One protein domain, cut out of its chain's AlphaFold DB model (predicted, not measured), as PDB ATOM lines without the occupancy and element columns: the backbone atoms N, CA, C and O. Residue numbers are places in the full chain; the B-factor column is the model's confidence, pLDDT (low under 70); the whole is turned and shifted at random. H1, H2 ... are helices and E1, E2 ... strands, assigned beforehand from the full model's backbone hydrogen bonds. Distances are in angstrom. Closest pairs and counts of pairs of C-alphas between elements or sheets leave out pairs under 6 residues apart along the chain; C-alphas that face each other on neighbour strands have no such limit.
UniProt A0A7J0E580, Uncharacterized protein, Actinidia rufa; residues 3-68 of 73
ATOM      1  N   THR A   3     111.244 -55.729  25.510       54.50
ATOM      2  CA  THR A   3     111.961 -56.774  24.766       54.50
ATOM      3  C   THR A   3     111.522 -58.200  25.105       54.50
ATOM      4  O   THR A   3     111.768 -59.105  24.319       54.50
ATOM      5  N   ILE A   4     110.842 -58.416  26.236       58.53
ATOM      6  CA  ILE A   4     110.474 -59.763  26.716       58.53
ATOM      7  C   ILE A   4     109.237 -60.314  25.978       58.53
ATOM      8  O   ILE A   4     109.127 -61.519  25.787       58.53
ATOM      9  N   LEU A   5     108.336 -59.441  25.506       55.66
ATOM     10  CA  LEU A   5     107.112 -59.831  24.783       55.66
ATOM     11  C   LEU A   5     107.271 -59.849  23.253       55.66
ATOM     12  O   LEU A   5     106.542 -60.567  22.576       55.66
ATOM     13  N   GLY A   6     108.227 -59.097  22.698       61.75
ATOM     14  CA  GLY A   6     108.435 -59.030  21.245       61.75
ATOM     15  C   GLY A   6     109.072 -60.291  20.656       61.75
ATOM     16  O   GLY A   6     108.691 -60.728  19.574       61.75
ATOM     17  N   ILE A   7     110.005 -60.906  21.389       72.00
ATOM     18  CA  ILE A   7     110.725 -62.111  20.951       72.00
ATOM     19  C   ILE A   7     109.788 -63.321  20.763       72.00
ATOM     20  O   ILE A   7     109.828 -63.911  19.685       72.00
ATOM     21  N   PRO A   8     108.924 -63.701  21.729       78.81
ATOM     22  CA  PRO A   8     108.036 -64.852  21.548       78.81
ATOM     23  C   PRO A   8     107.003 -64.641  20.433       78.81
ATOM     24  O   PRO A   8     106.703 -65.582  19.702       78.81
ATOM     25  N   LEU A   9     106.503 -63.412  20.248       78.75
ATOM     26  CA  LEU A   9     105.577 -63.090  19.159       78.75
ATOM     27  C   LEU A   9     106.255 -63.195  17.786       78.75
ATOM     28  O   LEU A   9     105.695 -63.785  16.865       78.75
ATOM     29  N   ALA A  10     107.474 -62.664  17.654       81.38
ATOM     30  CA  ALA A  10     108.250 -62.758  16.422       81.38
ATOM     31  C   ALA A  10     108.590 -64.217  16.073       81.38
ATOM     32  O   ALA A  10     108.475 -64.611  14.914       81.38
ATOM     33  N   LEU A  11     108.940 -65.034  17.074       81.62
ATOM     34  CA  LEU A  11     109.176 -66.465  16.882       81.62
ATOM     35  C   LEU A  11     107.910 -67.173  16.385       81.62
ATOM     36  O   LEU A  11     107.971 -67.912  15.409       81.62
ATOM     37  N   ALA A  12     106.761 -66.921  17.021       81.81
ATOM     38  CA  ALA A  12     105.492 -67.518  16.620       81.81
ATOM     39  C   ALA A  12     105.135 -67.169  15.166       81.81
ATOM     40  O   ALA A  12     104.781 -68.058  14.400       81.81
ATOM     41  N   LEU A  13     105.295 -65.905  14.762       81.00
ATOM     42  CA  LEU A  13     105.049 -65.467  13.383       81.00
ATOM     43  C   LEU A  13     105.983 -66.147  12.371       81.00
ATOM     44  O   LEU A  13     105.526 -66.544  11.301       81.00
ATOM     45  N   LEU A  14     107.263 -66.337  12.713       81.19
ATOM     46  CA  LEU A  14     108.208 -67.082  11.875       81.19
ATOM     47  C   LEU A  14     107.804 -68.556  11.731       81.19
ATOM     48  O   LEU A  14     107.831 -69.084  10.622       81.19
ATOM     49  N   PHE A  15     107.371 -69.202  12.819       75.81
ATOM     50  CA  PHE A  15     106.851 -70.571  12.768       75.81
ATOM     51  C   PHE A  15     105.575 -70.673  11.925       75.81
ATOM     52  O   PHE A  15     105.476 -71.575  11.098       75.81
ATOM     53  N   PHE A  16     104.634 -69.734  12.069       73.88
ATOM     54  CA  PHE A  16     103.437 -69.687  11.227       73.88
ATOM     55  C   PHE A  16     103.788 -69.522   9.746       73.88
ATOM     56  O   PHE A  16     103.236 -70.243   8.920       73.88
ATOM     57  N   SER A  17     104.734 -68.642   9.406       69.19
ATOM     58  CA  SER A  17     105.201 -68.469   8.023       69.19
ATOM     59  C   SER A  17     105.795 -69.762   7.458       69.19
ATOM     60  O   SER A  17     105.431 -70.177   6.361       69.19
ATOM     61  N   LEU A  18     106.648 -70.444   8.230       64.75
ATOM     62  CA  LEU A  18     107.287 -71.695   7.811       64.75
ATOM     63  C   LEU A  18     106.268 -72.835   7.625       64.75
ATOM     64  O   LEU A  18     106.361 -73.625   6.683       64.75
ATOM     65  N   CYS A  19     105.267 -72.915   8.507       62.09
ATOM     66  CA  CYS A  19     104.154 -73.856   8.381       62.09
ATOM     67  C   CYS A  19     103.299 -73.571   7.138       62.09
ATOM     68  O   CYS A  19     102.891 -74.498   6.447       62.09
ATOM     69  N   ILE A  20     103.044 -72.301   6.819       61.44
ATOM     70  CA  ILE A  20     102.277 -71.924   5.625       61.44
ATOM     71  C   ILE A  20     103.053 -72.284   4.348       61.44
ATOM     72  O   ILE A  20     102.482 -72.880   3.439       61.44
ATOM     73  N   GLU A  21     104.360 -72.012   4.289       59.69
ATOM     74  CA  GLU A  21     105.200 -72.380   3.138       59.69
ATOM     75  C   GLU A  21     105.242 -73.896   2.894       59.69
ATOM     76  O   GLU A  21     105.174 -74.355   1.751       59.69
ATOM     77  N   THR A  22     105.306 -74.689   3.965       55.69
ATOM     78  CA  THR A  22     105.327 -76.157   3.870       55.69
ATOM     79  C   THR A  22     103.976 -76.753   3.478       55.69
ATOM     80  O   THR A  22     103.950 -77.752   2.763       55.69
ATOM     81  N   VAL A  23     102.859 -76.130   3.864       57.06
ATOM     82  CA  VAL A  23     101.508 -76.553   3.453       57.06
ATOM     83  C   VAL A  23     101.211 -76.196   1.989       57.06
ATOM     84  O   VAL A  23     100.464 -76.913   1.328       57.06
ATOM     85  N   ILE A  24     101.806 -75.126   1.449       56.38
ATOM     86  CA  ILE A  24     101.496 -74.624   0.096       56.38
ATOM     87  C   ILE A  24     102.360 -75.264  -1.007       56.38
ATOM     88  O   ILE A  24     102.026 -75.143  -2.185       56.38
ATOM     89  N   SER A  25     103.429 -76.004  -0.685       58.69
ATOM     90  CA  SER A  25     104.248 -76.689  -1.701       58.69
ATOM     91  C   SER A  25     103.573 -77.956  -2.264       58.69
ATOM     92  O   SER A  25     104.161 -79.041  -2.264       58.69
ATOM     93  N   LEU A  26     102.361 -77.819  -2.804       67.38
ATOM     94  CA  LEU A  26     101.773 -78.772  -3.741       67.38
ATOM     95  C   LEU A  26     102.701 -78.879  -4.955       67.38
ATOM     96  O   LEU A  26     102.877 -77.928  -5.718       67.38
ATOM     97  N   LYS A  27     103.353 -80.032  -5.111       76.06
ATOM     98  CA  LYS A  27     104.141 -80.321  -6.309       76.06
ATOM     99  C   LYS A  27     103.179 -80.734  -7.413       76.06
ATOM    100  O   LYS A  27     102.538 -81.778  -7.334       76.06
ATOM    101  N   VAL A  28     103.093 -79.879  -8.418       85.88
ATOM    102  CA  VAL A  28     102.349 -80.123  -9.648       85.88
ATOM    103  C   VAL A  28     103.263 -80.854 -10.626       85.88
ATOM    104  O   VAL A  28     104.420 -80.470 -10.804       85.88
ATOM    105  N   VAL A  29     102.756 -81.922 -11.236       88.31
ATOM    106  CA  VAL A  29     103.433 -82.658 -12.303       88.31
ATOM    107  C   VAL A  29     102.740 -82.337 -13.616       88.31
ATOM    108  O   VAL A  29     101.524 -82.457 -13.727       88.31
ATOM    109  N   HIS A  30     103.542 -81.943 -14.600       92.69
ATOM    110  CA  HIS A  30     103.101 -81.485 -15.909       92.69
ATOM    111  C   HIS A  30     103.755 -82.347 -16.987       92.69
ATOM    112  O   HIS A  30     104.977 -82.533 -16.969       92.69
ATOM    113  N   VAL A  31     102.955 -82.937 -17.876       91.75
ATOM    114  CA  VAL A  31     103.442 -83.871 -18.897       91.75
ATOM    115  C   VAL A  31     102.791 -83.570 -20.239       91.75
ATOM    116  O   VAL A  31     101.573 -83.630 -20.381       91.75
ATOM    117  N   ILE A  32     103.636 -83.339 -21.245       92.88
ATOM    118  CA  ILE A  32     103.237 -83.161 -22.642       92.88
ATOM    119  C   ILE A  32     103.911 -84.237 -23.491       92.88
ATOM    120  O   ILE A  32     105.125 -84.451 -23.405       92.88
ATOM    121  N   SER A  33     103.138 -84.899 -24.352       91.69
ATOM    122  CA  SER A  33     103.678 -85.852 -25.322       91.69
ATOM    123  C   SER A  33     104.074 -85.131 -26.608       91.69
ATOM    124  O   SER A  33     103.213 -84.743 -27.400       91.69
ATOM    125  N   ASN A  34     105.382 -85.001 -26.845       92.56
ATOM    126  CA  ASN A  34     105.944 -84.502 -28.107       92.56
ATOM    127  C   ASN A  34     106.286 -85.641 -29.089       92.56
ATOM    128  O   ASN A  34     107.250 -85.566 -29.853       92.56
ATOM    129  N   MET A  35     105.546 -86.749 -29.017       92.94
ATOM    130  CA  MET A  35     105.679 -87.845 -29.973       92.94
ATOM    131  C   MET A  35     105.153 -87.439 -31.364       92.94
ATOM    132  O   MET A  35     104.405 -86.472 -31.487       92.94
ATOM    133  N   PRO A  36     105.513 -88.162 -32.439       94.81
ATOM    134  CA  PRO A  36     104.891 -87.973 -33.749       94.81
ATOM    135  C   PRO A  36     103.361 -88.089 -33.679       94.81
ATOM    136  O   PRO A  36     102.860 -88.938 -32.948       94.81
ATOM    137  N   LYS A  37     102.628 -87.288 -34.466       88.75
ATOM    138  CA  LYS A  37     101.153 -87.162 -34.421       88.75
ATOM    139  C   LYS A  37     100.387 -88.493 -34.445       88.75
ATOM    140  O   LYS A  37      99.367 -88.610 -33.779       88.75
ATOM    141  N   ASP A  38     100.898 -89.482 -35.172       92.88
ATOM    142  CA  ASP A  38     100.254 -90.790 -35.342       92.88
ATOM    143  C   ASP A  38     100.717 -91.831 -34.307       92.88
ATOM    144  O   ASP A  38     100.452 -93.027 -34.442       92.88
ATOM    145  N   SER A  39     101.446 -91.395 -33.277       95.19
ATOM    146  CA  SER A  39     101.919 -92.275 -32.209       95.19
ATOM    147  C   SER A  39     100.770 -92.691 -31.290       95.19
ATOM    148  O   SER A  39      99.859 -91.898 -31.035       95.19
ATOM    149  N   PRO A  40     100.812 -93.916 -30.741       95.25
ATOM    150  CA  PRO A  40      99.826 -94.349 -29.762       95.25
ATOM    151  C   PRO A  40      99.911 -93.505 -28.474       95.25
ATOM    152  O   PRO A  40     100.992 -93.013 -28.137       95.25
ATOM    153  N   PRO A  41      98.801 -93.367 -27.722       94.69
ATOM    154  CA  PRO A  41      98.799 -92.649 -26.450       94.69
ATOM    155  C   PRO A  41      99.793 -93.234 -25.441       94.69
ATOM    156  O   PRO A  41      99.929 -94.456 -25.313       94.69
ATOM    157  N   LEU A  42     100.452 -92.363 -24.679       93.38
ATOM    158  CA  LEU A  42     101.343 -92.755 -23.593       93.38
ATOM    159  C   LEU A  42     100.536 -93.053 -22.335       93.38
ATOM    160  O   LEU A  42      99.719 -92.248 -21.904       93.38
ATOM    161  N   ARG A  43     100.795 -94.192 -21.695       94.69
ATOM    162  CA  ARG A  43     100.163 -94.517 -20.415       94.69
ATOM    163  C   ARG A  43     100.994 -93.962 -19.260       94.69
ATOM    164  O   ARG A  43     102.088 -94.456 -18.993       94.69
ATOM    165  N   ILE A  44     100.444 -92.984 -18.551       93.31
ATOM    166  CA  ILE A  44     100.986 -92.453 -17.300       93.31
ATOM    167  C   ILE A  44     100.424 -93.288 -16.148       93.31
ATOM    168  O   ILE A  44      99.212 -93.476 -16.039       93.31
ATOM    169  N   ASN A  45     101.312 -93.798 -15.293       93.12
ATOM    170  CA  ASN A  45     100.949 -94.540 -14.090       93.12
ATOM    171  C   ASN A  45     101.789 -94.035 -12.912       93.12
ATOM    172  O   ASN A  45     102.983 -94.328 -12.834       93.12
ATOM    173  N   CYS A  46     101.171 -93.273 -12.014       89.31
ATOM    174  CA  CYS A  46     101.787 -92.811 -10.777       89.31
ATOM    175  C   CYS A  46     101.339 -93.719  -9.630       89.31
ATOM    176  O   CYS A  46     100.138 -93.892  -9.412       89.31
ATOM    177  N   MET A  47     102.299 -94.298  -8.906       89.44
ATOM    178  CA  MET A  47     102.038 -95.171  -7.764       89.44
ATOM    179  C   MET A  47     102.775 -94.664  -6.530       89.44
ATOM    180  O   MET A  47     103.943 -94.284  -6.618       89.44
ATOM    181  N   ALA A  48     102.115 -94.729  -5.381       85.44
ATOM    182  CA  ALA A  48     102.698 -94.436  -4.081       85.44
ATOM    183  C   ALA A  48     102.323 -95.565  -3.119       85.44
ATOM    184  O   ALA A  48     101.175 -95.994  -3.082       85.44
ATOM    185  N   ASN A  49     103.306 -96.121  -2.406       85.19
ATOM    186  CA  ASN A  49     103.121 -97.269  -1.503       85.19
ATOM    187  C   ASN A  49     102.367 -98.472  -2.117       85.19
ATOM    188  O   ASN A  49     101.707 -99.232  -1.415       85.19
ATOM    189  N   GLY A  50     102.473 -98.669  -3.436       83.94
ATOM    190  CA  GLY A  50     101.779 -99.741  -4.159       83.94
ATOM    191  C   GLY A  50     100.322 -99.433  -4.535       83.94
ATOM    192  O   GLY A  50      99.732-100.207  -5.286       83.94
ATOM    193  N   ALA A  51      99.762 -98.303  -4.091       83.44
ATOM    194  CA  ALA A  51      98.469 -97.795  -4.533       83.44
ATOM    195  C   ALA A  51      98.622 -96.940  -5.802       83.44
ATOM    196  O   ALA A  51      99.611 -96.225  -5.972       83.44
ATOM    197  N   ASN A  52      97.644 -97.023  -6.711       86.25
ATOM    198  CA  ASN A  52      97.595 -96.151  -7.886       86.25
ATOM    199  C   ASN A  52      97.076 -94.777  -7.463       86.25
ATOM    200  O   ASN A  52      95.935 -94.668  -7.025       86.25
ATOM    201  N   VAL A  53      97.899 -93.752  -7.653       87.88
ATOM    202  CA  VAL A  53      97.551 -92.354  -7.374       87.88
ATOM    203  C   VAL A  53      96.984 -91.698  -8.632       87.88
ATOM    204  O   VAL A  53      95.978 -91.001  -8.570       87.88
ATOM    205  N   VAL A  54      97.588 -91.963  -9.799       89.38
ATOM    206  CA  VAL A  54      97.123 -91.442 -11.097       89.38
ATOM    207  C   VAL A  54      97.278 -92.484 -12.194       89.38
ATOM    208  O   VAL A  54      98.325 -93.124 -12.314       89.38
ATOM    209  N   GLN A  55      96.250 -92.603 -13.036       93.50
ATOM    210  CA  GLN A  55      96.284 -93.353 -14.289       93.50
ATOM    211  C   GLN A  55      95.676 -92.517 -15.408       93.50
ATOM    212  O   GLN A  55      94.502 -92.164 -15.342       93.50
ATOM    213  N   HIS A  56      96.470 -92.228 -16.439       94.31
ATOM    214  CA  HIS A  56      96.032 -91.421 -17.577       94.31
ATOM    215  C   HIS A  56      96.615 -91.934 -18.894       94.31
ATOM    216  O   HIS A  56      97.727 -92.465 -18.920       94.31
ATOM    217  N   PHE A  57      95.873 -91.774 -19.987       96.06
ATOM    218  CA  PHE A  57      96.371 -92.012 -21.342       96.06
ATOM    219  C   PHE A  57      96.577 -90.666 -22.028       96.06
ATOM    220  O   PHE A  57      95.617 -90.038 -22.456       96.06
ATOM    221  N   LEU A  58      97.836 -90.252 -22.130       94.88
ATOM    222  CA  LEU A  58      98.246 -88.984 -22.709       94.88
ATOM    223  C   LEU A  58      98.331 -89.087 -24.232       94.88
ATOM    224  O   LEU A  58      99.184 -89.800 -24.775       94.88
ATOM    225  N   THR A  59      97.462 -88.362 -24.921       95.25
ATOM    226  CA  THR A  59      97.484 -88.241 -26.379       95.25
ATOM    227  C   THR A  59      98.564 -87.258 -26.851       95.25
ATOM    228  O   THR A  59      99.140 -86.493 -26.078       95.25
ATOM    229  N   VAL A  60      98.925 -87.315 -28.135       94.44
ATOM    230  CA  VAL A  60      99.980 -86.455 -28.692       94.44
ATOM    231  C   VAL A  60      99.522 -84.997 -28.720       94.44
ATOM    232  O   VAL A  60      98.469 -84.691 -29.277       94.44
ATOM    233  N   GLY A  61     100.330 -84.097 -28.154       90.25
ATOM    234  CA  GLY A  61      99.997 -82.676 -28.024       90.25
ATOM    235  C   GLY A  61      98.996 -82.351 -26.910       90.25
ATOM    236  O   GLY A  61      98.656 -81.183 -26.740       90.25
ATOM    237  N   GLU A  62      98.541 -83.351 -26.153       92.69
ATOM    238  CA  GLU A  62      97.778 -83.127 -24.930       92.69
ATOM    239  C   GLU A  62      98.702 -82.637 -23.823       92.69
ATOM    240  O   GLU A  62      99.820 -83.134 -23.651       92.69
ATOM    241  N   ASP A  63      98.200 -81.653 -23.092       92.62
ATOM    242  CA  ASP A  63      98.813 -81.140 -21.889       92.62
ATOM    243  C   ASP A  63      98.059 -81.704 -20.680       92.62
ATOM    244  O   ASP A  63      96.874 -81.413 -20.490       92.62
ATOM    245  N   TYR A  64      98.734 -82.553 -19.905       94.12
ATOM    246  CA  TYR A  64      98.165 -83.184 -18.726       94.12
ATOM    247  C   TYR A  64      98.899 -82.762 -17.459       94.12
ATOM    248  O   TYR A  64     100.122 -82.890 -17.341       94.12
ATOM    249  N   GLU A  65      98.112 -82.338 -16.476       93.38
ATOM    250  CA  GLU A  65      98.586 -81.857 -15.189       93.38
ATOM    251  C   GLU A  65      97.877 -82.586 -14.047       93.38
ATOM    252  O   GLU A  65      96.662 -82.793 -14.077       93.38
ATOM    253  N   TRP A  66      98.636 -82.943 -13.012       91.00
ATOM    254  CA  TRP A  66      98.064 -83.387 -11.747       91.00
ATOM    255  C   TRP A  66      98.910 -82.948 -10.553       91.00
ATOM    256  O   TRP A  66     100.114 -82.717 -10.652       91.00
ATOM    257  N   SER A  67      98.274 -82.897  -9.388       87.12
ATOM    258  CA  SER A  67      98.936 -82.753  -8.094       87.12
ATOM    259  C   SER A  67      98.544 -83.920  -7.201       87.12
ATOM    260  O   SER A  67      97.381 -84.315  -7.201       87.12
ATOM    261  N   ALA A  68      99.492 -84.435  -6.425       80.44
ATOM    262  CA  ALA A  68      99.223 -85.429  -5.393       80.44
ATOM    263  C   ALA A  68      99.587 -84.859  -4.020       80.44
ATOM    264  O   ALA A  68     100.614 -84.195  -3.852       80.44
TER     265      ALA A  68
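AT A GLANCE: This is residues 3 to 68 of the 73 residues of an uncharacterized protein of Actinidia rufa (UniProt A0A7J0E580). Two two-stranded ribbons, hairpin E2-E3 and pair E1-E4, form an open V-shaped head, from which the long helix H1 sticks out as a free arm. The printed part has 66 residues, with named elements in the order H1, E1, E2, E3, E4; both sheets are antiparallel and the class is mixed. It is extended, with a radius of gyration of the C-alphas of 21.1 A and spans of 70 by 26 by 9 A.

HOW THE PARTS SIT: E2, residues 42 to 48, and E3, residues 51 to 58, are antiparallel at 165 degrees; N 44 and O 56 are within hydrogen-bond range at 2.8 A. E1, residues 28 to 32, and E4, residues 63 to 67, are antiparallel at 162 degrees; N 29 and O 66 are within range at 2.8 A. The closest C-alphas of E3 and E4, Leu 58 and Tyr 64, are 7.0 A apart. In H1, residues 3 to 24, 15 of 18 O i to N i+4 pairs are within range.

IN THESE COORDINATES: H1 runs 32.2 A from C-alpha 3 at (111.961, -56.774, 24.766). E1 spans 13.4 A, E2 19.6 A, E3 20.2 A and E4 13.9 A, to C-alpha 67 at (98.936, -82.753, -8.094).

THE WHOLE: The farthest C-alphas, Ile 4 and Asp 38, are 70.1 A apart. The printed part has no cut and no long link. Residues 3 to 6 and 17 to 26 have pLDDT under 70.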